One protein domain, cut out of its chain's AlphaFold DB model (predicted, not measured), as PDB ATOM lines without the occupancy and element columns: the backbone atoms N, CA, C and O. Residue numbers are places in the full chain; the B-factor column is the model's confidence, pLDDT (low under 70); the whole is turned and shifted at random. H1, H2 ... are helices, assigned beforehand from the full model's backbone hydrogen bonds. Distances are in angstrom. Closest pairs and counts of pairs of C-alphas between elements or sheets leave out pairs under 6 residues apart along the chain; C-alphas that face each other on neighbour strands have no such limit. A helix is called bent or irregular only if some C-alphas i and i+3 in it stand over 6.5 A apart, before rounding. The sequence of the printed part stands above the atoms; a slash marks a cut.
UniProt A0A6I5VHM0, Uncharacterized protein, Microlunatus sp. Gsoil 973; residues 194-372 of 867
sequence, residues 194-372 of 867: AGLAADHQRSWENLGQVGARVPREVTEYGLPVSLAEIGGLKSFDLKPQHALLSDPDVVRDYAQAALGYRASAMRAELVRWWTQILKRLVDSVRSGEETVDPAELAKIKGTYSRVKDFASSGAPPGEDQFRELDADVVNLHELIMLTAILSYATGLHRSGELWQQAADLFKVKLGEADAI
ATOM      1  N   ALA A 194     295.263 232.540 191.958       91.38
ATOM      2  CA  ALA A 194     295.862 231.744 193.028       91.38
ATOM      3  C   ALA A 194     295.893 232.532 194.344       91.38
ATOM      4  O   ALA A 194     295.522 231.994 195.388       91.38
ATOM      5  N   GLY A 195     296.250 233.818 194.280       94.44
ATOM      6  CA  GLY A 195     296.155 234.753 195.399       94.44
ATOM      7  C   GLY A 195     294.737 234.844 195.966       94.44
ATOM      8  O   GLY A 195     294.547 234.673 197.167       94.44
ATOM      9  N   LEU A 196     293.719 234.992 195.114       92.19
ATOM     10  CA  LEU A 196     292.317 235.037 195.554       92.19
ATOM     11  C   LEU A 196     291.835 233.718 196.175       92.19
ATOM     12  O   LEU A 196     291.086 233.732 197.152       92.19
ATOM     13  N   ALA A 197     292.270 232.569 195.651       90.56
ATOM     14  CA  ALA A 197     291.981 231.274 196.267       90.56
ATOM     15  C   ALA A 197     292.641 231.139 197.653       90.56
ATOM     16  O   ALA A 197     292.020 230.631 198.589       90.56
ATOM     17  N   ALA A 198     293.871 231.639 197.811       94.38
ATOM     18  CA  ALA A 198     294.537 231.704 199.107       94.38
ATOM     19  C   ALA A 198     293.815 232.662 200.073       94.38
ATOM     20  O   ALA A 198     293.652 232.337 201.248       94.38
ATOM     21  N   ASP A 199     293.319 233.807 199.599       92.88
ATOM     22  CA  ASP A 199     292.516 234.751 200.392       92.88
ATOM     23  C   ASP A 199     291.206 234.135 200.878       92.88
ATOM     24  O   ASP A 199     290.813 234.326 202.034       92.88
ATOM     25  N   HIS A 200     290.541 233.368 200.014       94.00
ATOM     26  CA  HIS A 200     289.355 232.605 200.381       94.00
ATOM     27  C   HIS A 200     289.650 231.609 201.506       94.00
ATOM     28  O   HIS A 200     288.961 231.613 202.529       94.00
ATOM     29  N   GLN A 201     290.722 230.826 201.365       95.75
ATOM     30  CA  GLN A 201     291.153 229.875 202.388       95.75
ATOM     31  C   GLN A 201     291.499 230.573 203.715       95.75
ATOM     32  O   GLN A 201     291.032 230.151 204.772       95.75
ATOM     33  N   ARG A 202     292.232 231.694 203.669       96.31
ATOM     34  CA  ARG A 202     292.531 232.513 204.858       96.31
ATOM     35  C   ARG A 202     291.266 233.041 205.532       96.31
ATOM     36  O   ARG A 202     291.193 233.083 206.757       96.31
ATOM     37  N   SER A 203     290.257 233.424 204.750       95.06
ATOM     38  CA  SER A 203     288.978 233.899 205.290       95.06
ATOM     39  C   SER A 203     288.200 232.779 205.987       95.06
ATOM     40  O   SER A 203     287.597 233.020 207.030       95.06
ATOM     41  N   TRP A 204     288.239 231.556 205.447       96.75
ATOM     42  CA  TRP A 204     287.658 230.373 206.090       96.75
ATOM     43  C   TRP A 204     288.361 230.034 207.410       96.75
ATOM     44  O   TRP A 204     287.712 229.792 208.426       96.75
ATOM     45  N   GLU A 205     289.693 230.076 207.423       97.12
ATOM     46  CA  GLU A 205     290.490 229.872 208.637       97.12
ATOM     47  C   GLU A 205     290.194 230.939 209.696       97.12
ATOM     48  O   GLU A 205     289.989 230.601 210.861       97.12
ATOM     49  N   ASN A 206     290.091 232.209 209.291       96.81
ATOM     50  CA  ASN A 206     289.698 233.305 210.177       96.81
ATOM     51  C   ASN A 206     288.287 233.100 210.752       96.81
ATOM     52  O   ASN A 206     288.095 233.236 211.957       96.81
ATOM     53  N   LEU A 207     287.311 232.703 209.927       97.69
ATOM     54  CA  LEU A 207     285.960 232.364 210.389       97.69
ATOM     55  C   LEU A 207     285.989 231.248 211.445       97.69
ATOM     56  O   LEU A 207     285.307 231.342 212.465       97.69
ATOM     57  N   GLY A 208     286.814 230.217 211.240       97.19
ATOM     58  CA  GLY A 208     287.031 229.153 212.220       97.19
ATOM     59  C   GLY A 208     287.669 229.647 213.524       97.19
ATOM     60  O   GLY A 208     287.227 229.255 214.606       97.19
ATOM     61  N   GLN A 209     288.671 230.530 213.443       97.31
ATOM     62  CA  GLN A 209     289.339 231.127 214.607       97.31
ATOM     63  C   GLN A 209     288.391 232.006 215.430       97.31
ATOM     64  O   GLN A 209     288.328 231.859 216.650       97.31
ATOM     65  N   VAL A 210     287.605 232.870 214.778       97.50
ATOM     66  CA  VAL A 210     286.571 233.672 215.451       97.50
ATOM     67  C   VAL A 210     285.477 232.762 216.016       97.50
ATOM     68  O   VAL A 210     285.076 232.916 217.167       97.50
ATOM     69  N   GLY A 211     285.062 231.734 215.271       97.56
ATOM     70  CA  GLY A 211     284.118 230.718 215.739       97.56
ATOM     71  C   GLY A 211     284.568 229.976 216.994       97.56
ATOM     72  O   GLY A 211     283.734 229.607 217.812       97.56
ATOM     73  N   ALA A 212     285.871 229.784 217.201       97.94
ATOM     74  CA  ALA A 212     286.392 229.159 218.416       97.94
ATOM     75  C   ALA A 212     286.216 230.030 219.677       97.94
ATOM     76  O   ALA A 212     286.236 229.493 220.784       97.94
ATOM     77  N   ARG A 213     286.020 231.349 219.527       98.19
ATOM     78  CA  ARG A 213     285.718 232.277 220.634       98.19
ATOM     79  C   ARG A 213     284.243 232.244 221.038       98.19
ATOM     80  O   ARG A 213     283.946 232.433 222.215       98.19
ATOM     81  N   VAL A 214     283.345 231.956 220.085       98.25
ATOM     82  CA  VAL A 214     281.882 231.995 220.273       98.25
ATOM     83  C   VAL A 214     281.425 231.211 221.506       98.25
ATOM     84  O   VAL A 214     280.733 231.819 222.314       98.25
ATOM     85  N   PRO A 215     281.814 229.935 221.733       98.38
ATOM     86  CA  PRO A 215     281.301 229.189 222.877       98.38
ATOM     87  C   PRO A 215     281.601 229.875 224.206       98.38
ATOM     88  O   PRO A 215     280.704 230.057 225.016       98.38
ATOM     89  N   ARG A 216     282.849 230.313 224.400       97.62
ATOM     90  CA  ARG A 216     283.286 230.967 225.636       97.62
ATOM     91  C   ARG A 216     282.604 232.320 225.826       97.62
ATOM     92  O   ARG A 216     282.042 232.567 226.886       97.62
ATOM     93  N   GLU A 217     282.665 233.190 224.823       97.50
ATOM     94  CA  GLU A 217     282.174 234.567 224.962       97.50
ATOM     95  C   GLU A 217     280.643 234.627 225.030       97.50
ATOM     96  O   GLU A 217     280.112 235.406 225.810       97.50
ATOM     97  N   VAL A 218     279.924 233.753 224.315       97.50
ATOM     98  CA  VAL A 218     278.463 233.649 224.455       97.50
ATOM     99  C   VAL A 218     278.076 233.065 225.814       97.50
ATOM    100  O   VAL A 218     277.097 233.521 226.391       97.50
ATOM    101  N   THR A 219     278.828 232.105 226.373       97.25
ATOM    102  CA  THR A 219     278.561 231.674 227.758       97.25
ATOM    103  C   THR A 219     278.817 232.788 228.776       97.25
ATOM    104  O   THR A 219     278.094 232.893 229.760       97.25
ATOM    105  N   GLU A 220     279.814 233.639 228.542       95.44
ATOM    106  CA  GLU A 220     280.180 234.704 229.478       95.44
ATOM    107  C   GLU A 220     279.188 235.877 229.415       95.44
ATOM    108  O   GLU A 220     278.686 236.295 230.453       95.44
ATOM    109  N   TYR A 221     278.825 236.330 228.210       95.25
ATOM    110  CA  TYR A 221     278.083 237.582 227.995       95.25
ATOM    111  C   TYR A 221     276.667 237.400 227.416       95.25
ATOM    112  O   TYR A 221     275.947 238.377 227.212       95.25
ATOM    113  N   GLY A 222     276.241 236.178 227.094       96.56
ATOM    114  CA  GLY A 222     274.932 235.898 226.493       96.56
ATOM    115  C   GLY A 222     274.870 236.211 224.998       96.56
ATOM    116  O   GLY A 222     275.895 236.427 224.351       96.56
ATOM    117  N   LEU A 223     273.663 236.241 224.431       97.12
ATOM    118  CA  LEU A 223     273.421 236.609 223.026       97.12
ATOM    119  C   LEU A 223     273.048 238.096 222.893       97.12
ATOM    120  O   LEU A 223     272.358 238.616 223.770       97.12
ATOM    121  N   PRO A 224     273.406 238.775 221.783       96.06
ATOM    122  CA  PRO A 224     273.034 240.169 221.531       96.06
ATOM    123  C   PRO A 224     271.569 240.280 221.088       96.06
ATOM    124  O   PRO A 224     271.269 240.576 219.933       96.06
ATOM    125  N   VAL A 225     270.648 239.978 222.000       94.75
ATOM    126  CA  VAL A 225     269.197 240.010 221.776       94.75
ATOM    127  C   VAL A 225     268.539 240.890 222.817       94.75
ATOM    128  O   VAL A 225     268.803 240.749 224.012       94.75
ATOM    129  N   SER A 226     267.664 241.788 222.373       93.19
ATOM    130  CA  SER A 226     266.949 242.683 223.279       93.19
ATOM    131  C   SER A 226     265.869 241.947 224.081       93.19
ATOM    132  O   SER A 226     265.392 240.871 223.699       93.19
ATOM    133  N   LEU A 227     265.424 242.568 225.178       88.81
ATOM    134  CA  LEU A 227     264.327 242.052 226.002       88.81
ATOM    135  C   LEU A 227     263.011 241.902 225.210       88.81
ATOM    136  O   LEU A 227     262.210 241.017 225.497       88.81
ATOM    137  N   ALA A 228     262.789 242.736 224.191       88.62
ATOM    138  CA  ALA A 228     261.601 242.652 223.341       88.62
ATOM    139  C   ALA A 228     261.645 241.442 222.389       88.62
ATOM    140  O   ALA A 228     260.617 240.831 222.103       88.62
ATOM    141  N   GLU A 229     262.832 241.074 221.906       89.31
ATOM    142  CA  GLU A 229     262.998 239.995 220.928       89.31
ATOM    143  C   GLU A 229     262.997 238.610 221.585       89.31
ATOM    144  O   GLU A 229     262.444 237.656 221.030       89.31
ATOM    145  N   ILE A 230     263.579 238.487 222.784       92.69
ATOM    146  CA  ILE A 230     263.841 237.192 223.433       92.69
ATOM    147  C   ILE A 230     262.581 236.357 223.700       92.69
ATOM    148  O   ILE A 230     262.621 235.128 223.576       92.69
ATOM    149  N   GLY A 231     261.441 237.000 223.977       84.50
ATOM    150  CA  GLY A 231     260.168 236.315 224.223       84.50
ATOM    151  C   GLY A 231     259.662 235.512 223.017       84.50
ATOM    152  O   GLY A 231     259.069 234.445 223.184       84.50
ATOM    153  N   GLY A 232     259.946 235.976 221.795       86.94
ATOM    154  CA  GLY A 232     259.528 235.322 220.550       86.94
ATOM    155  C   GLY A 232     260.544 234.329 219.975       86.94
ATOM    156  O   GLY A 232     260.198 233.529 219.099       86.94
ATOM    157  N   LEU A 233     261.794 234.353 220.449       90.44
ATOM    158  CA  LEU A 233     262.875 233.557 219.868       90.44
ATOM    159  C   LEU A 233     262.709 232.065 220.177       90.44
ATOM    160  O   LEU A 233     262.632 231.650 221.328       90.44
ATOM    161  N   LYS A 234     262.681 231.222 219.141       93.38
ATOM    162  CA  LYS A 234     262.725 229.748 219.279       93.38
ATOM    163  C   LYS A 234     264.121 229.182 219.047       93.38
ATOM    164  O   LYS A 234     264.460 228.145 219.602       93.38
ATOM    165  N   SER A 235     264.892 229.875 218.224       94.44
ATOM    166  CA  SER A 235     266.285 229.627 217.886       94.44
ATOM    167  C   SER A 235     266.961 230.977 217.698       94.44
ATOM    168  O   SER A 235     266.300 231.964 217.369       94.44
ATOM    169  N   PHE A 236     268.274 231.014 217.892       95.88
ATOM    170  CA  PHE A 236     269.083 232.145 217.469       95.88
ATOM    171  C   PHE A 236     269.768 231.780 216.152       95.88
ATOM    172  O   PHE A 236     270.674 230.948 216.111       95.88
ATOM    173  N   ASP A 237     269.292 232.371 215.061       94.38
ATOM    174  CA  ASP A 237     269.857 232.180 213.730       94.38
ATOM    175  C   ASP A 237     270.788 233.348 213.399       94.38
ATOM    176  O   ASP A 237     270.421 234.510 213.565       94.38
ATOM    177  N   LEU A 238     271.999 233.045 212.923       95.81
ATOM    178  CA  LEU A 238     272.941 234.070 212.487       95.81
ATOM    179  C   LEU A 238     272.371 234.804 211.266       95.81
ATOM    180  O   LEU A 238     272.085 234.182 210.238       95.81
ATOM    181  N   LYS A 239     272.258 236.130 211.359       91.81
ATOM    182  CA  LYS A 239     271.811 236.990 210.261       91.81
ATOM    183  C   LYS A 239     272.914 237.967 209.837       91.81
ATOM    184  O   LYS A 239     273.716 238.355 210.688       91.81
ATOM    185  N   PRO A 240     272.956 238.408 208.565       86.06
ATOM    186  CA  PRO A 240     273.933 239.399 208.112       86.06
ATOM    187  C   PRO A 240     273.911 240.696 208.928       86.06
ATOM    188  O   PRO A 240     274.962 241.279 209.174       86.06
ATOM    189  N   GLN A 241     272.735 241.107 209.418       88.75
ATOM    190  CA  GLN A 241     272.561 242.319 210.224       88.75
ATOM    191  C   GLN A 241     273.338 242.270 211.546       88.75
ATOM    192  O   GLN A 241     273.691 243.319 212.075       88.75
ATOM    193  N   HIS A 242     273.680 241.081 212.057       93.62
ATOM    194  CA  HIS A 242     274.507 240.973 213.260       93.62
ATOM    195  C   HIS A 242     275.926 241.526 213.048       93.62
ATOM    196  O   HIS A 242     276.575 241.908 214.013       93.62
ATOM    197  N   ALA A 243     276.406 241.647 211.804       90.94
ATOM    198  CA  ALA A 243     277.683 242.298 211.507       90.94
ATOM    199  C   ALA A 243     277.673 243.818 211.776       90.94
ATOM    200  O   ALA A 243     278.743 244.427 211.844       90.94
ATOM    201  N   LEU A 244     276.480 244.411 211.920       87.06
ATOM    202  CA  LEU A 244     276.240 245.843 212.115       87.06
ATOM    203  C   LEU A 244     275.916 246.214 213.570       87.06
ATOM    204  O   LEU A 244     275.562 247.360 213.832       87.06
ATOM    205  N   LEU A 245     276.012 245.268 214.511       87.75
ATOM    206  CA  LEU A 245     275.806 245.563 215.930       87.75
ATOM    207  C   LEU A 245     276.780 246.666 216.384       87.75
ATOM    208  O   LEU A 245     277.980 246.612 216.097       87.75
ATOM    209  N   SER A 246     276.260 247.679 217.079       82.00
ATOM    210  CA  SER A 246     277.051 248.812 217.574       82.00
ATOM    211  C   SER A 246     278.116 248.355 218.566       82.00
ATOM    212  O   SER A 246     279.278 248.762 218.475       82.00
ATOM    213  N   ASP A 247     277.738 247.446 219.459       84.44
ATOM    214  CA  ASP A 247     278.599 246.996 220.541       84.44
ATOM    215  C   ASP A 247     279.569 245.901 220.080       84.44
ATOM    216  O   ASP A 247     279.214 245.045 219.259       84.44
ATOM    217  N   PRO A 248     280.825 245.922 220.563       87.38
ATOM    218  CA  PRO A 248     281.748 244.811 220.380       87.38
ATOM    219  C   PRO A 248     281.191 243.515 220.965       87.38
ATOM    220  O   PRO A 248     281.036 243.394 222.174       87.38
ATOM    221  N   ASP A 249     280.917 242.545 220.094       93.69
ATOM    222  CA  ASP A 249     280.325 241.259 220.454       93.69
ATOM    223  C   ASP A 249     280.894 240.145 219.562       93.69
ATOM    224  O   ASP A 249     281.119 240.343 218.363       93.69
ATOM    225  N   VAL A 250     281.104 238.951 220.121       97.19
ATOM    226  CA  VAL A 250     281.638 237.801 219.376       97.19
ATOM    227  C   VAL A 250     280.742 237.388 218.206       97.19
ATOM    228  O   VAL A 250     281.239 236.915 217.186       97.19
ATOM    229  N   VAL A 251     279.424 237.583 218.314       97.31
ATOM    230  CA  VAL A 251     278.459 237.310 217.245       97.31
ATOM    231  C   VAL A 251     278.621 238.317 216.111       97.31
ATOM    232  O   VAL A 251     278.529 237.931 214.943       97.31
ATOM    233  N   ARG A 252     278.924 239.582 216.427       96.00
ATOM    234  CA  ARG A 252     279.256 240.603 215.424       96.00
ATOM    235  C   ARG A 252     280.544 240.254 214.701       96.00
ATOM    236  O   ARG A 252     280.549 240.208 213.472       96.00
ATOM    237  N   ASP A 253     281.604 239.969 215.454       96.69
ATOM    238  CA  ASP A 253     282.903 239.576 214.903       96.69
ATOM    239  C   ASP A 253     282.751 238.333 214.006       96.69
ATOM    240  O   ASP A 253     283.300 238.273 212.903       96.69
ATOM    241  N   TYR A 254     281.952 237.352 214.445       97.81
ATOM    242  CA  TYR A 254     281.661 236.148 213.672       97.81
ATOM    243  C   TYR A 254     280.879 236.461 212.393       97.81
ATOM    244  O   TYR A 254     281.244 235.984 211.319       97.81
ATOM    245  N   ALA A 255     279.828 237.282 212.472       95.25
ATOM    246  CA  ALA A 255     279.045 237.696 211.311       95.25
ATOM    247  C   ALA A 255     279.903 238.468 210.291       95.25
ATOM    248  O   ALA A 255     279.801 238.221 209.090       95.25
ATOM    249  N   GLN A 256     280.801 239.343 210.753       94.38
ATOM    250  CA  GLN A 256     281.765 240.045 209.900       94.38
ATOM    251  C   GLN A 256     282.749 239.074 209.235       94.38
ATOM    252  O   GLN A 256     282.971 239.158 208.025       94.38
ATOM    253  N   ALA A 257     283.291 238.108 209.983       95.69
ATOM    254  CA  ALA A 257     284.150 237.067 209.424       95.69
ATOM    255  C   ALA A 257     283.407 236.201 208.390       95.69
ATOM    256  O   ALA A 257     283.977 235.857 207.354       95.69
ATOM    257  N   ALA A 258     282.125 235.900 208.623       95.31
ATOM    258  CA  ALA A 258     281.279 235.147 207.699       95.31
ATOM    259  C   ALA A 258     281.019 235.925 206.398       95.31
ATOM    260  O   ALA A 258     281.112 235.354 205.310       95.31
ATOM    261  N   LEU A 259     280.762 237.236 206.489       89.38
ATOM    262  CA  LEU A 259     280.659 238.115 205.319       89.38
ATOM    263  C   LEU A 259     281.989 238.207 204.559       89.38
ATOM    264  O   LEU A 259     281.992 238.134 203.331       89.38
ATOM    265  N   GLY A 260     283.116 238.293 205.268       91.31
ATOM    266  CA  GLY A 260     284.454 238.266 204.672       91.31
ATOM    267  C   GLY A 260     284.743 236.959 203.924       91.31
ATOM    268  O   GLY A 260     285.204 236.993 202.784       91.31
ATOM    269  N   TYR A 261     284.403 235.813 204.525       94.56
ATOM    270  CA  TYR A 261     284.482 234.490 203.895       94.56
ATOM    271  C   TYR A 261     283.618 234.392 202.634       94.56
ATOM    272  O   TYR A 261     284.095 233.964 201.581       94.56
ATOM    273  N   ARG A 262     282.363 234.839 202.714       90.56
ATOM    274  CA  ARG A 262     281.447 234.877 201.570       90.56
ATOM    275  C   ARG A 262     282.007 235.746 200.439       90.56
ATOM    276  O   ARG A 262     282.052 235.302 199.295       90.56
ATOM    277  N   ALA A 263     282.475 236.955 200.747       86.75
ATOM    278  CA  ALA A 263     283.010 237.882 199.754       86.75
ATOM    279  C   ALA A 263     284.293 237.359 199.084       86.75
ATOM    280  O   ALA A 263     284.440 237.454 197.865       86.75
ATOM    281  N   SER A 264     285.225 236.775 199.842       90.75
ATOM    282  CA  SER A 264     286.441 236.183 199.268       90.75
ATOM    283  C   SER A 264     286.140 234.961 198.399       90.75
ATOM    284  O   SER A 264     286.718 234.837 197.321       90.75
ATOM    285  N   ALA A 265     285.179 234.120 198.797       90.38
ATOM    286  CA  ALA A 265     284.708 232.996 197.987       90.38
ATOM    287  C   ALA A 265     284.138 233.460 196.642       90.38
ATOM    288  O   ALA A 265     284.514 232.942 195.592       90.38
ATOM    289  N   MET A 266     283.257 234.466 196.668       85.88
ATOM    290  CA  MET A 266     282.633 235.003 195.460       85.88
ATOM    291  C   MET A 266     283.670 235.598 194.506       85.88
ATOM    292  O   MET A 266     283.604 235.327 193.310       85.88
ATOM    293  N   ARG A 267     284.658 236.347 195.017       87.69
ATOM    294  CA  ARG A 267     285.753 236.895 194.199       87.69
ATOM    295  C   ARG A 267     286.605 235.794 193.568       87.69
ATOM    296  O   ARG A 267     286.840 235.827 192.362       87.69
ATOM    297  N   ALA A 268     287.028 234.803 194.355       90.38
ATOM    298  CA  ALA A 268     287.831 233.688 193.857       90.38
ATOM    299  C   ALA A 268     287.089 232.892 192.770       90.38
ATOM    300  O   ALA A 268     287.661 232.574 191.726       90.38
ATOM    301  N   GLU A 269     285.802 232.612 192.980       86.62
ATOM    302  CA  GLU A 269     284.967 231.895 192.016       86.62
ATOM    303  C   GLU A 269     284.695 232.708 190.748       86.62
ATOM    304  O   GLU A 269     284.815 232.165 189.651       86.62
ATOM    305  N   LEU A 270     284.405 234.007 190.880       84.94
ATOM    306  CA  LEU A 270     284.202 234.916 189.751       84.94
ATOM    307  C   LEU A 270     285.441 234.973 188.854       84.94
ATOM    308  O   LEU A 270     285.323 234.786 187.645       84.94
ATOM    309  N   VAL A 271     286.626 235.183 189.434       88.69
ATOM    310  CA  VAL A 271     287.876 235.249 188.665       88.69
ATOM    311  C   VAL A 271     288.196 233.899 188.030       88.69
ATOM    312  O   VAL A 271     288.504 233.843 186.843       88.69
ATOM    313  N   ARG A 272     288.059 232.791 188.770       87.81
ATOM    314  CA  ARG A 272     288.272 231.437 188.232       87.81
ATOM    315  C   ARG A 272     287.370 231.161 187.030       87.81
ATOM    316  O   ARG A 272     287.835 230.636 186.021       87.81
ATOM    317  N   TRP A 273     286.092 231.498 187.147       85.00
ATOM    318  CA  TRP A 273     285.106 231.326 186.088       85.00
ATOM    319  C   TRP A 273     285.395 232.234 184.885       85.00
ATOM    320  O   TRP A 273     285.435 231.743 183.757       85.00
ATOM    321  N   TRP A 274     285.681 233.519 185.114       85.81
ATOM    322  CA  TRP A 274     286.003 234.472 184.049       85.81
ATOM    323  C   TRP A 274     287.224 234.023 183.248       85.81
ATOM    324  O   TRP A 274     287.173 233.963 182.024       85.81
ATOM    325  N   THR A 275     288.291 233.601 183.931       88.19
ATOM    326  CA  THR A 275     289.498 233.067 183.288       88.19
ATOM    327  C   THR A 275     289.195 231.833 182.437       88.19
ATOM    328  O   THR A 275     289.771 231.671 181.363       88.19
ATOM    329  N   GLN A 276     288.273 230.962 182.868       87.00
ATOM    330  CA  GLN A 276     287.861 229.801 182.070       87.00
ATOM    331  C   GLN A 276     287.087 230.199 180.811       87.00
ATOM    332  O   GLN A 276     287.328 229.613 179.757       87.00
ATOM    333  N   ILE A 277     286.182 231.175 180.905       85.25
ATOM    334  CA  ILE A 277     285.441 231.681 179.743       85.25
ATOM    335  C   ILE A 277     286.377 232.376 178.771       85.25
ATOM    336  O   ILE A 277     286.373 232.038 177.590       85.25
ATOM    337  N   LEU A 278     287.205 233.296 179.269       88.75
ATOM    338  CA  LEU A 278     288.151 234.027 178.442       88.75
ATOM    339  C   LEU A 278     289.081 233.063 177.711       88.75
ATOM    340  O   LEU A 278     289.274 233.207 176.511       88.75
ATOM    341  N   LYS A 279     289.591 232.036 178.401       91.06
ATOM    342  CA  LYS A 279     290.416 231.007 177.769       91.06
ATOM    343  C   LYS A 279     289.681 230.302 176.623       91.06
ATOM    344  O   LYS A 279     290.253 230.182 175.550       91.06
ATOM    345  N   ARG A 280     288.433 229.862 176.825       88.62
ATOM    346  CA  ARG A 280     287.652 229.188 175.767       88.62
ATOM    347  C   ARG A 280     287.399 230.099 174.568       88.62
ATOM    348  O   ARG A 280     287.573 229.653 173.443       88.62
ATOM    349  N   LEU A 281     287.031 231.356 174.817       88.25
ATOM    350  CA  LEU A 281     286.818 232.349 173.765       88.25
ATOM    351  C   LEU A 281     288.111 232.606 172.979       88.25
ATOM    352  O   LEU A 281     288.106 232.579 171.757       88.25
ATOM    353  N   VAL A 282     289.230 232.816 173.677       93.19
ATOM    354  CA  VAL A 282     290.550 233.025 173.061       93.19
ATOM    355  C   VAL A 282     290.967 231.809 172.238       93.19
ATOM    356  O   VAL A 282     291.435 231.982 171.117       93.19
ATOM    357  N   ASP A 283     290.775 230.593 172.756       92.38
ATOM    358  CA  ASP A 283     291.105 229.356 172.043       92.38
ATOM    359  C   ASP A 283     290.244 229.193 170.768       92.38
ATOM    360  O   ASP A 283     290.786 228.821 169.728       92.38
ATOM    361  N   SER A 284     288.949 229.536 170.816       89.31
ATOM    362  CA  SER A 284     288.026 229.452 169.665       89.31
ATOM    363  C   SER A 284     288.251 230.546 168.610       89.31
ATOM    364  O   SER A 284     288.223 230.288 167.408       89.31
ATOM    365  N   VAL A 285     288.560 231.776 169.033       92.31
ATOM    366  CA  VAL A 285     288.954 232.841 168.097       92.31
ATOM    367  C   VAL A 285     290.287 232.501 167.443       92.31
ATOM    368  O   VAL A 285     290.444 232.671 166.238       92.31
ATOM    369  N   ARG A 286     291.244 231.961 168.206       94.81
ATOM    370  CA  ARG A 286     292.561 231.582 167.683       94.81
ATOM    371  C   ARG A 286     292.489 230.435 166.675       94.81
ATOM    372  O   ARG A 286     293.290 230.424 165.744       94.81
ATOM    373  N   SER A 287     291.567 229.485 166.843       90.00
ATOM    374  CA  SER A 287     291.332 228.418 165.859       90.00
ATOM    375  C   SER A 287     290.612 228.908 164.597       90.00
ATOM    376  O   SER A 287     290.529 228.162 163.624       90.00
ATOM    377  N   GLY A 288     290.116 230.151 164.587       87.00
ATOM    378  CA  GLY A 288     289.317 230.703 163.494       87.00
ATOM    379  C   GLY A 288     287.881 230.172 163.455       87.00
ATOM    380  O   GLY A 288     287.162 230.460 162.503       87.00
ATOM    381  N   GLU A 289     287.458 229.407 164.468       86.88
ATOM    382  CA  GLU A 289     286.077 228.922 164.599       86.88
ATOM    383  C   GLU A 289     285.107 230.071 164.907       86.88
ATOM    384  O   GLU A 289     283.973 230.074 164.428       86.88
ATOM    385  N   GLU A 290     285.563 231.065 165.673       85.88
ATOM    386  CA  GLU A 290     284.773 232.228 166.074       85.88
ATOM    387  C   GLU A 290     285.458 233.552 165.706       85.88
ATOM    388  O   GLU A 290     286.675 233.660 165.563       85.88
ATOM    389  N   THR A 291     284.664 234.615 165.563       87.25
ATOM    390  CA  THR A 291     285.167 235.980 165.365       87.25
ATOM    391  C   THR A 291     284.338 236.957 166.187       87.25
ATOM    392  O   THR A 291     283.137 237.100 165.959       87.25
ATOM    393  N   VAL A 292     284.990 237.654 167.120       86.12
ATOM    394  CA  VAL A 292     284.362 238.676 167.972       86.12
ATOM    395  C   VAL A 292     284.381 240.025 167.266       86.12
ATOM    396  O   VAL A 292     285.452 240.496 166.877       86.12
ATOM    397  N   ASP A 293     283.215 240.659 167.144       87.31
ATOM    398  CA  ASP A 293     283.078 242.004 166.583       87.31
ATOM    399  C   ASP A 293     283.725 243.050 167.526       87.31
ATOM    400  O   ASP A 293     283.438 243.070 168.729       87.31
ATOM    401  N   PRO A 294     284.588 243.954 167.029       86.81
ATOM    402  CA  PRO A 294     285.164 245.032 167.831       86.81
ATOM    403  C   PRO A 294     284.138 245.929 168.534       86.81
ATOM    404  O   PRO A 294     284.403 246.416 169.637       86.81
ATOM    405  N   ALA A 295     282.972 246.169 167.928       84.81
ATOM    406  CA  ALA A 295     281.905 246.947 168.550       84.81
ATOM    407  C   ALA A 295     281.320 246.215 169.768       84.81
ATOM    408  O   ALA A 295     280.990 246.844 170.778       84.81
ATOM    409  N   GLU A 296     281.239 244.884 169.712       81.75
ATOM    410  CA  GLU A 296     280.861 244.055 170.858       81.75
ATOM    411  C   GLU A 296     281.958 244.049 171.919       81.75
ATOM    412  O   GLU A 296     281.662 244.243 173.097       81.75
ATOM    413  N   LEU A 297     283.230 243.941 171.518       84.62
ATOM    414  CA  LEU A 297     284.363 244.053 172.439       84.62
ATOM    415  C   LEU A 297     284.344 245.386 173.207       84.62
ATOM    416  O   LEU A 297     284.583 245.403 174.416       84.62
ATOM    417  N   ALA A 298     284.010 246.499 172.547       82.62
ATOM    418  CA  ALA A 298     283.868 247.800 173.198       82.62
ATOM    419  C   ALA A 298     282.750 247.810 174.257       82.62
ATOM    420  O   ALA A 298     282.944 248.357 175.347       82.62
ATOM    421  N   LYS A 299     281.610 247.158 173.983       78.25
ATOM    422  CA  LYS A 299     280.522 246.983 174.963       78.25
ATOM    423  C   LYS A 299     280.970 246.115 176.143       78.25
ATOM    424  O   LYS A 299     280.786 246.508 177.295       78.25
ATOM    425  N   ILE A 300     281.618 244.980 175.863       79.19
ATOM    426  CA  ILE A 300     282.141 244.059 176.884       79.19
ATOM    427  C   ILE A 300     283.140 244.780 177.789       79.19
ATOM    428  O   ILE A 300     283.092 244.608 179.004       79.19
ATOM    429  N   LYS A 301     284.000 245.642 177.236       82.38
ATOM    430  CA  LYS A 301     284.993 246.412 177.998       82.38
ATOM    431  C   LYS A 301     284.360 247.307 179.073       82.38
ATOM    432  O   LYS A 301     284.909 247.429 180.170       82.38
ATOM    433  N   GLY A 302     283.196 247.899 178.791       75.44
ATOM    434  CA  GLY A 302     282.441 248.688 179.769       75.44
ATOM    435  C   GLY A 302     281.993 247.847 180.968       75.44
ATOM    436  O   GLY A 302     282.196 248.237 182.115       75.44
ATOM    437  N   THR A 303     281.456 246.654 180.723       70.31
ATOM    438  CA  THR A 303     281.050 245.718 181.785       70.31
ATOM    439  C   THR A 303     282.245 245.109 182.516       70.31
ATOM    440  O   THR A 303     282.238 245.008 183.740       70.31
ATOM    441  N   TYR A 304     283.303 244.769 181.777       81.69
ATOM    442  CA  TYR A 304     284.567 244.265 182.306       81.69
ATOM    443  C   TYR A 304     285.144 245.190 183.381       81.69
ATOM    444  O   TYR A 304     285.584 244.697 184.415       81.69
ATOM    445  N   SER A 305     285.104 246.515 183.176       79.06
ATOM    446  CA  SER A 305     285.626 247.467 184.168       79.06
ATOM    447  C   SER A 305     284.934 247.316 185.526       79.06
ATOM    448  O   SER A 305     285.610 247.171 186.536       79.06
ATOM    449  N   ARG A 306     283.605 247.172 185.541       75.00
ATOM    450  CA  ARG A 306     282.822 246.956 186.766       75.00
ATOM    451  C   ARG A 306     283.079 245.595 187.406       75.00
ATOM    452  O   ARG A 306     283.230 245.510 188.621       75.00
ATOM    453  N   VAL A 307     283.173 244.528 186.606       78.06
ATOM    454  CA  VAL A 307     283.524 243.181 187.104       78.06
ATOM    455  C   VAL A 307     284.911 243.191 187.746       78.06
ATOM    456  O   VAL A 307     285.111 242.603 188.809       78.06
ATOM    457  N   LYS A 308     285.865 243.890 187.127       85.06
ATOM    458  CA  LYS A 308     287.211 244.083 187.658       85.06
ATOM    459  C   LYS A 308     287.204 244.912 188.936       85.06
ATOM    460  O   LYS A 308     287.859 244.517 189.895       85.06
ATOM    461  N   ASP A 309     286.459 246.011 188.980       83.25
ATOM    462  CA  ASP A 309     286.335 246.857 190.170       83.25
ATOM    463  C   ASP A 309     285.733 246.065 191.339       83.25
ATOM    464  O   ASP A 309     286.270 246.072 192.444       83.25
ATOM    465  N   PHE A 310     284.695 245.267 191.080       79.25
ATOM    466  CA  PHE A 310     284.122 244.357 192.067       79.25
ATOM    467  C   PHE A 310     285.140 243.316 192.550       79.25
ATOM    468  O   PHE A 310     285.354 243.159 193.753       79.25
ATOM    469  N   ALA A 311     285.800 242.614 191.627       83.69
ATOM    470  CA  ALA A 311     286.749 241.556 191.961       83.69
ATOM    471  C   ALA A 311     288.020 242.087 192.653       83.69
ATOM    472  O   ALA A 311     288.640 241.364 193.434       83.69
ATOM    473  N   SER A 312     288.386 243.344 192.396       85.75
ATOM    474  CA  SER A 312     289.507 244.036 193.041       85.75
ATOM    475  C   SER A 312     289.124 244.735 194.347       85.75
ATOM    476  O   SER A 312     290.009 245.023 195.156       85.75
ATOM    477  N   SER A 313     287.833 244.967 194.600       82.12
ATOM    478  CA  SER A 313     287.378 245.535 195.865       82.12
ATOM    479  C   SER A 313     287.777 244.608 197.022       82.12
ATOM    480  O   SER A 313     287.479 243.412 197.050       82.12
ATOM    481  N   GLY A 314     288.555 245.148 197.964       72.94
ATOM    482  CA  GLY A 314     288.981 244.435 199.172       72.94
ATOM    483  C   GLY A 314     287.863 244.284 200.204       72.94
ATOM    484  O   GLY A 314     287.968 243.450 201.102       72.94
ATOM    485  N   ALA A 315     286.810 245.092 200.079       72.56
ATOM    486  CA  ALA A 315     285.694 245.135 201.006       72.56
ATOM    487  C   ALA A 315     284.603 244.128 200.605       72.56
ATOM    488  O   ALA A 315     284.345 243.953 199.412       72.56
ATOM    489  N   PRO A 316     283.936 243.476 201.577       60.62
ATOM    490  CA  PRO A 316     282.693 242.778 201.295       60.62
ATOM    491  C   PRO A 316     281.697 243.793 200.707       60.62
ATOM    492  O   PRO A 316     281.512 244.855 201.304       60.62
ATOM    493  N   PRO A 317     281.086 243.508 199.547       60.72
ATOM    494  CA  PRO A 317     280.140 244.433 198.944       60.72
ATOM    495  C   PRO A 317     278.958 244.644 199.890       60.72
ATOM    496  O   PRO A 317     278.482 243.693 200.520       60.72
ATOM    497  N   GLY A 318     278.484 245.885 199.988       60.72
ATOM    498  CA  GLY A 318     277.210 246.165 200.649       60.72
ATOM    499  C   GLY A 318     276.060 245.463 199.918       60.72
ATOM    500  O   GLY A 318     276.175 245.143 198.735       60.72
ATOM    501  N   GLU A 319     274.939 245.228 200.602       56.59
ATOM    502  CA  GLU A 319     273.752 244.619 199.983       56.59
ATOM    503  C   GLU A 319     273.272 245.419 198.757       56.59
ATOM    504  O   GLU A 319     272.912 244.831 197.739       56.59
ATOM    505  N   ASP A 320     273.392 246.747 198.802       57.75
ATOM    506  CA  ASP A 320     273.033 247.638 197.694       57.75
ATOM    507  C   ASP A 320     273.979 247.490 196.501       57.75
ATOM    508  O   ASP A 320     273.523 247.413 195.369       57.75
ATOM    509  N   GLN A 321     275.287 247.335 196.734       59.34
ATOM    510  CA  GLN A 321     276.247 247.053 195.658       59.34
ATOM    511  C   GLN A 321     275.981 245.693 195.010       59.34
ATOM    512  O   GLN A 321     276.173 245.533 193.807       59.34
ATOM    513  N   PHE A 322     275.512 244.711 195.791       58.75
ATOM    514  CA  PHE A 322     275.043 243.444 195.236       58.75
ATOM    515  C   PHE A 322     273.801 243.637 194.361       58.75
ATOM    516  O   PHE A 322     273.745 243.059 193.281       58.75
ATOM    517  N   ARG A 323     272.833 244.455 194.790       59.12
ATOM    518  CA  ARG A 323     271.608 244.736 194.023       59.12
ATOM    519  C   ARG A 323     271.856 245.591 192.781       59.12
ATOM    520  O   ARG A 323     271.244 245.330 191.755       59.12
ATOM    521  N   GLU A 324     272.739 246.583 192.848       59.22
ATOM    522  CA  GLU A 324     273.136 247.410 191.700       59.22
ATOM    523  C   GLU A 324     273.860 246.570 190.654       59.22
ATOM    524  O   GLU A 324     273.525 246.633 189.472       59.22
ATOM    525  N   LEU A 325     274.792 245.719 191.099       56.09
ATOM    526  CA  LEU A 325     275.449 244.769 190.216       56.09
ATOM    527  C   LEU A 325     274.421 243.812 189.597       56.09
ATOM    528  O   LEU A 325     274.497 243.573 188.399       56.09
ATOM    529  N   ASP A 326     273.433 243.331 190.360       53.53
ATOM    530  CA  ASP A 326     272.341 242.479 189.862       53.53
ATOM    531  C   ASP A 326     271.450 243.207 188.838       53.53
ATOM    532  O   ASP A 326     271.171 242.678 187.766       53.53
ATOM    533  N   ALA A 327     271.064 244.459 189.098       54.78
ATOM    534  CA  ALA A 327     270.251 245.273 188.194       54.78
ATOM    535  C   ALA A 327     270.981 245.603 186.880       54.78
ATOM    536  O   ALA A 327     270.386 245.547 185.803       54.78
ATOM    537  N   ASP A 328     272.277 245.906 186.949       54.78
ATOM    538  CA  ASP A 328     273.114 246.142 185.773       54.78
ATOM    539  C   ASP A 328     273.317 244.862 184.959       54.78
ATOM    540  O   ASP A 328     273.225 244.878 183.730       54.78
ATOM    541  N   VAL A 329     273.530 243.739 185.648       49.59
ATOM    542  CA  VAL A 329     273.608 242.389 185.077       49.59
ATOM    543  C   VAL A 329     272.274 242.020 184.412       49.59
ATOM    544  O   VAL A 329     272.280 241.504 183.301       49.59
ATOM    545  N   VAL A 330     271.125 242.385 184.986       47.59
ATOM    546  CA  VAL A 330     269.800 242.220 184.358       47.59
ATOM    547  C   VAL A 330     269.628 243.116 183.124       47.59
ATOM    548  O   VAL A 330     269.114 242.641 182.112       47.59
ATOM    549  N   ASN A 331     270.106 244.365 183.151       48.00
ATOM    550  CA  ASN A 331     270.060 245.294 182.010       48.00
ATOM    551  C   ASN A 331     270.976 244.880 180.837       48.00
ATOM    552  O   ASN A 331     270.819 245.375 179.723       48.00
ATOM    553  N   LEU A 332     271.898 243.937 181.053       49.12
ATOM    554  CA  LEU A 332     272.760 243.329 180.030       49.12
ATOM    555  C   LEU A 332     272.081 242.190 179.237       49.12
ATOM    556  O   LEU A 332     272.749 241.474 178.489       49.12
ATOM    557  N   HIS A 333     270.757 242.036 179.360       43.59
ATOM    558  CA  HIS A 333     269.959 240.973 178.731       43.59
ATOM    559  C   HIS A 333     270.060 240.890 177.196       43.59
ATOM    560  O   HIS A 333     269.739 239.847 176.630       43.59
ATOM    561  N   GLU A 334     270.496 241.951 176.510       47.44
ATOM    562  CA  GLU A 334     270.453 242.018 175.042       47.44
ATOM    563  C   GLU A 334     271.694 241.477 174.311       47.44
ATOM    564  O   GLU A 334     271.662 241.371 173.087       47.44
ATOM    565  N   LEU A 335     272.790 241.103 174.987       46.88
ATOM    566  CA  LEU A 335     273.993 240.669 174.259       46.88
ATOM    567  C   LEU A 335     274.915 239.774 175.082       46.88
ATOM    568  O   LEU A 335     275.436 240.242 176.088       46.88
ATOM    569  N   ILE A 336     275.161 238.537 174.618       47.59
ATOM    570  CA  ILE A 336     276.265 237.601 174.966       47.59
ATOM    571  C   ILE A 336     276.412 237.192 176.462       47.59
ATOM    572  O   ILE A 336     276.916 236.121 176.797       47.59
ATOM    573  N   MET A 337     275.886 237.991 177.383       48.38
ATOM    574  CA  MET A 337     276.045 237.950 178.829       48.38
ATOM    575  C   MET A 337     274.929 237.181 179.533       48.38
ATOM    576  O   MET A 337     275.046 236.952 180.729       48.38
ATOM    577  N   LEU A 338     273.891 236.702 178.835       43.59
ATOM    578  CA  LEU A 338     272.814 235.891 179.433       43.59
ATOM    579  C   LEU A 338     273.366 234.675 180.209       43.59
ATOM    580  O   LEU A 338     272.848 234.297 181.256       43.59
ATOM    581  N   THR A 339     274.482 234.111 179.743       50.22
ATOM    582  CA  THR A 339     275.199 232.995 180.375       50.22
ATOM    583  C   THR A 339     276.068 233.426 181.559       50.22
ATOM    584  O   THR A 339     276.206 232.678 182.531       50.22
ATOM    585  N   ALA A 340     276.636 234.636 181.496       48.50
ATOM    586  CA  ALA A 340     277.323 235.286 182.611       48.50
ATOM    587  C   ALA A 340     276.346 235.608 183.745       48.50
ATOM    588  O   ALA A 340     276.637 235.331 184.903       48.50
ATOM    589  N   ILE A 341     275.150 236.073 183.384       48.75
ATOM    590  CA  ILE A 341     274.018 236.365 184.262       48.75
ATOM    591  C   ILE A 341     273.492 235.076 184.912       48.75
ATOM    592  O   ILE A 341     273.354 235.027 186.127       48.75
ATOM    593  N   LEU A 342     273.278 233.995 184.150       48.31
ATOM    594  CA  LEU A 342     272.847 232.694 184.695       48.31
ATOM    595  C   LEU A 342     273.894 232.066 185.628       48.31
ATOM    596  O   LEU A 342     273.538 231.491 186.657       48.31
ATOM    597  N   SER A 343     275.184 232.216 185.307       49.53
ATOM    598  CA  SER A 343     276.289 231.733 186.147       49.53
ATOM    599  C   SER A 343     276.469 232.590 187.409       49.53
ATOM    600  O   SER A 343     276.761 232.066 188.487       49.53
ATOM    601  N   TYR A 344     276.231 233.899 187.312       53.28
ATOM    602  CA  TYR A 344     276.213 234.823 188.446       53.28
ATOM    603  C   TYR A 344     274.977 234.623 189.334       53.28
ATOM    604  O   TYR A 344     275.113 234.608 190.551       53.28
ATOM    605  N   ALA A 345     273.808 234.322 188.764       51.75
ATOM    606  CA  ALA A 345     272.617 233.902 189.505       51.75
ATOM    607  C   ALA A 345     272.851 232.573 190.250       51.75
ATOM    608  O   ALA A 345     272.445 232.429 191.403       51.75
ATOM    609  N   THR A 346     273.601 231.624 189.669       55.88
ATOM    610  CA  THR A 346     274.114 230.476 190.446       55.88
ATOM    611  C   THR A 346     275.168 230.880 191.478       55.88
ATOM    612  O   THR A 346     275.260 230.248 192.526       55.88
ATOM    613  N   GLY A 347     275.926 231.950 191.239       58.09
ATOM    614  CA  GLY A 347     276.796 232.588 192.229       58.09
ATOM    615  C   GLY A 347     276.019 233.190 193.404       58.09
ATOM    616  O   GLY A 347     276.462 233.054 194.538       58.09
ATOM    617  N   LEU A 348     274.833 233.763 193.170       61.00
ATOM    618  CA  LEU A 348     273.905 234.227 194.207       61.00
ATOM    619  C   LEU A 348     273.289 233.053 194.981       61.00
ATOM    620  O   LEU A 348     273.217 233.096 196.209       61.00
ATOM    621  N   HIS A 349     272.930 231.966 194.294       67.25
ATOM    622  CA  HIS A 349     272.511 230.729 194.957       67.25
ATOM    623  C   HIS A 349     273.619 230.186 195.870       67.25
ATOM    624  O   HIS A 349     273.406 229.970 197.063       67.25
ATOM    625  N   ARG A 350     274.843 230.083 195.340       75.75
ATOM    626  CA  ARG A 350     276.029 229.641 196.080       75.75
ATOM    627  C   ARG A 350     276.421 230.605 197.192       75.75
ATOM    628  O   ARG A 350     276.920 230.196 198.229       75.75
ATOM    629  N   SER A 351     276.161 231.890 197.015       75.94
ATOM    630  CA  SER A 351     276.319 232.907 198.047       75.94
ATOM    631  C   SER A 351     275.394 232.638 199.243       75.94
ATOM    632  O   SER A 351     275.819 232.795 200.388       75.94
ATOM    633  N   GLY A 352     274.161 232.186 198.994       79.06
ATOM    634  CA  GLY A 352     273.267 231.671 200.033       79.06
ATOM    635  C   GLY A 352     273.826 230.418 200.716       79.06
ATOM    636  O   GLY A 352     273.845 230.353 201.941       79.06
ATOM    637  N   GLU A 353     274.362 229.465 199.948       87.12
ATOM    638  CA  GLU A 353     275.005 228.256 200.493       87.12
ATOM    639  C   GLU A 353     276.230 228.578 201.364       87.12
ATOM    640  O   GLU A 353     276.407 227.975 202.417       87.12
ATOM    641  N   LEU A 354     277.067 229.536 200.957       88.50
ATOM    642  CA  LEU A 354     278.244 229.979 201.713       88.50
ATOM    643  C   LEU A 354     277.844 230.635 203.039       88.50
ATOM    644  O   LEU A 354     278.472 230.379 204.066       88.50
ATOM    645  N   TRP A 355     276.782 231.451 203.031       91.81
ATOM    646  CA  TRP A 355     276.210 231.988 204.265       91.81
ATOM    647  C   TRP A 355     275.656 230.871 205.150       91.81
ATOM    648  O   TRP A 355     275.935 230.849 206.346       91.81
ATOM    649  N   GLN A 356     274.924 229.917 204.570       92.69
ATOM    650  CA  GLN A 356     274.376 228.782 205.305       92.69
ATOM    651  C   GLN A 356     275.483 227.935 205.943       92.69
ATOM    652  O   GLN A 356     275.365 227.582 207.109       92.69
ATOM    653  N   GLN A 357     276.592 227.686 205.241       94.81
ATOM    654  CA  GLN A 357     277.754 226.980 205.794       94.81
ATOM    655  C   GLN A 357     278.345 227.702 207.013       94.81
ATOM    656  O   GLN A 357     278.654 227.060 208.019       94.81
ATOM    657  N   ALA A 358     278.475 229.031 206.955       95.88
ATOM    658  CA  ALA A 358     278.919 229.824 208.098       95.88
ATOM    659  C   ALA A 358     277.887 229.806 209.244       95.88
ATOM    660  O   ALA A 358     278.249 229.635 210.404       95.88
ATOM    661  N   ALA A 359     276.595 229.922 208.936       96.19
ATOM    662  CA  ALA A 359     275.525 229.861 209.929       96.19
ATOM    663  C   ALA A 359     275.427 228.479 210.606       96.19
ATOM    664  O   ALA A 359     275.193 228.398 211.810       96.19
ATOM    665  N   ASP A 360     275.653 227.394 209.869       96.56
ATOM    666  CA  ASP A 360     275.684 226.033 210.408       96.56
ATOM    667  C   ASP A 360     276.895 225.833 211.323       96.56
ATOM    668  O   ASP A 360     276.759 225.286 212.419       96.56
ATOM    669  N   LEU A 361     278.069 226.341 210.929       96.44
ATOM    670  CA  LEU A 361     279.246 226.352 211.797       96.44
ATOM    671  C   LEU A 361     278.976 227.153 213.082       96.44
ATOM    672  O   LEU A 361     279.326 226.694 214.168       96.44
ATOM    673  N   PHE A 362     278.303 228.301 212.987       98.12
ATOM    674  CA  PHE A 362     277.883 229.077 214.152       98.12
ATOM    675  C   PHE A 362     276.932 228.295 215.067       98.12
ATOM    676  O   PHE A 362     277.128 228.282 216.278       98.12
ATOM    677  N   LYS A 363     275.948 227.576 214.508       97.25
ATOM    678  CA  LYS A 363     275.042 226.707 215.281       97.25
ATOM    679  C   LYS A 363     275.787 225.597 216.016       97.25
ATOM    680  O   LYS A 363     275.469 225.321 217.168       97.25
ATOM    681  N   VAL A 364     276.801 224.995 215.391       97.56
ATOM    682  CA  VAL A 364     277.680 224.025 216.068       97.56
ATOM    683  C   VAL A 364     278.389 224.681 217.256       97.56
ATOM    684  O   VAL A 364     278.448 224.091 218.331       97.56
ATOM    685  N   LYS A 365     278.872 225.920 217.097       97.88
ATOM    686  CA  LYS A 365     279.510 226.678 218.182       97.88
ATOM    687  C   LYS A 365     278.549 227.092 219.293       97.88
ATOM    688  O   LYS A 365     278.936 227.030 220.456       97.88
ATOM    689  N   LEU A 366     277.298 227.414 218.978       97.75
ATOM    690  CA  LEU A 366     276.264 227.584 220.001       97.75
ATOM    691  C   LEU A 366     275.972 226.274 220.742       97.75
ATOM    692  O   LEU A 366     275.896 226.289 221.961       97.75
ATOM    693  N   GLY A 367     275.930 225.132 220.051       97.56
ATOM    694  CA  GLY A 367     275.788 223.828 220.709       97.56
ATOM    695  C   GLY A 367     276.964 223.474 221.635       97.56
ATOM    696  O   GLY A 367     276.778 222.833 222.668       97.56
ATOM    697  N   GLU A 368     278.186 223.913 221.306       97.88
ATOM    698  CA  GLU A 368     279.337 223.824 222.220       97.88
ATOM    699  C   GLU A 368     279.144 224.711 223.465       97.88
ATOM    700  O   GLU A 368     279.505 224.286 224.562       97.88
ATOM    701  N   ALA A 369     278.550 225.902 223.315       98.00
ATOM    702  CA  ALA A 369     278.194 226.791 224.424       98.00
ATOM    703  C   ALA A 369     277.106 226.174 225.321       98.00
ATOM    704  O   ALA A 369     277.264 226.132 226.540       98.00
ATOM    705  N   ASP A 370     276.056 225.604 224.722       98.19
ATOM    706  CA  ASP A 370     274.995 224.878 225.431       98.19
ATOM    707  C   ASP A 370     275.590 223.745 226.280       98.19
ATOM    708  O   ASP A 370     275.291 223.600 227.463       98.19
ATOM    709  N   ALA A 371     276.535 222.981 225.722       97.69
ATOM    710  CA  ALA A 371     277.211 221.911 226.452       97.69
ATOM    711  C   ALA A 371     278.079 222.402 227.631       97.69
ATOM    712  O   ALA A 371     278.374 221.606 228.530       97.69
ATOM    713  N   ILE A 372     278.525 223.665 227.629       97.75
ATOM    714  CA  ILE A 372     279.202 224.300 228.771       97.75
ATOM    715  C   ILE A 372     278.168 224.657 229.844       97.75
ATOM    716  O   ILE A 372     278.361 224.270 230.998       97.75
TER     717      ILE A 372
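What this domain is: This is residues 194 to 372 of the 867 residues of an uncharacterized protein of Microlunatus sp. Gsoil 973 (UniProt A0A6I5VHM0). A long, loosely packed rod of helices runs along the long helix H4: H1 and the later part of H7 lie side by side with the first half of H4 as an up-and-down bundle of three, while at the other end H5 folds back beside H4 as a helical hairpin that meets it at few points. H6 lies between H5 and the start of H7 with few contacts, the short H3 packs on the first turns of H4, and residues 226 to 232, with the tiny H2, stick out from the bundle end. The printed part has 179 residues with seven named helices, H1 to H7 in order along the chain, and no named strand; its class is all helix. It is loose, with a radius of gyration of the C-alphas of 20.4 A, and spans 66 by 32 by 23 A.

How they stand to each other: The hub is H4, residues 250 to 286, which touches four other helices. H1, residues 194 to 221, touches H4 at a shallow tilt of 15 degrees, opposite ways; the closest C-alphas, of Ser 203 and Tyr 261, are 4.7 A apart. H7, residues 338 to 372, touches H4 with residues 347 to 358 alone, at a shallow tilt of 28 degrees, opposite ways, the closest C-alphas being those of Ala 258 and Ala 358 at 5.8 A. H1 and H7 touch through residues 207 to 219 and 358 to 372 alone, the same way at a shallow tilt of 32 degrees; the C-alphas of Pro 215 and Ala 369 come closest, at 4.2 A. H1, H4 and H7 form a bundle that is up and down, each running against the one before it in the chain. H3, residues 240 to 244, touches H4 at its residues 251 to 259 alone, with the closest C-alphas, of Ala 243 and Arg 252, 4.5 A apart. H5, residues 294 to 312, forms a hairpin with H4, opposite ways at a shallow tilt of 25 degrees; it touches with residues 310 to 311 alone, and the closest C-alphas, of Arg 267 and Ala 311, are 5.3 A apart. H6, residues 319 to 331, is near H5, the closest C-alphas being 8.4 A apart. H6 is close to but not clearly touching H7, with the C-alphas of Val 329 and Ile 341 closest at 6.1 A. H2, residues 227 to 230, touches no helix. H4 and H6 are apart, and so are H5 and H7. Every O i to N i+4 pair is within hydrogen-bond range in H4, H6 and H7; it is 20 of 24 in H1, 14 of 15 in H5 and 0 of 1 in H3, where 2 of 2 O i to N i+3 pairs are within range, and H2 is too short for an i+4 pair.

Where its parts are: H4 is 53.2 A long from first to last C-alpha, from C-alpha 250 at (281.638, 237.801, 219.376) to C-alpha 286 at (292.561, 231.582, 167.683). H7 is 51.1 A long and ends at C-alpha 372 at (279.202, 224.300, 228.771). H1, 39.7 A, begins at C-alpha 194 at (295.862, 231.744, 193.028); it has a kink of 38 degrees near residue 215 and is irregular, but only just, with C-alphas 212 and 215 at 6.8 A. H5, 25.6 A, has a kink of 32 degrees near residue 303. H6 is 18.4 A long, H3 7.9 A and H2 5.5 A.

The domain as a whole: The two C-alphas farthest apart, of Leu 227 and Gly 288, are 68.3 A apart. Residues 226 to 232 and residues 283 to 288, of which 283 to 286 belong to H4, stand free. The printed part has no cut, and no link is long; those from H1 to H2 and from H3 to H4 are tight. The mean pLDDT of the printed part is 83.4, and residues 316 to 349 are under 70.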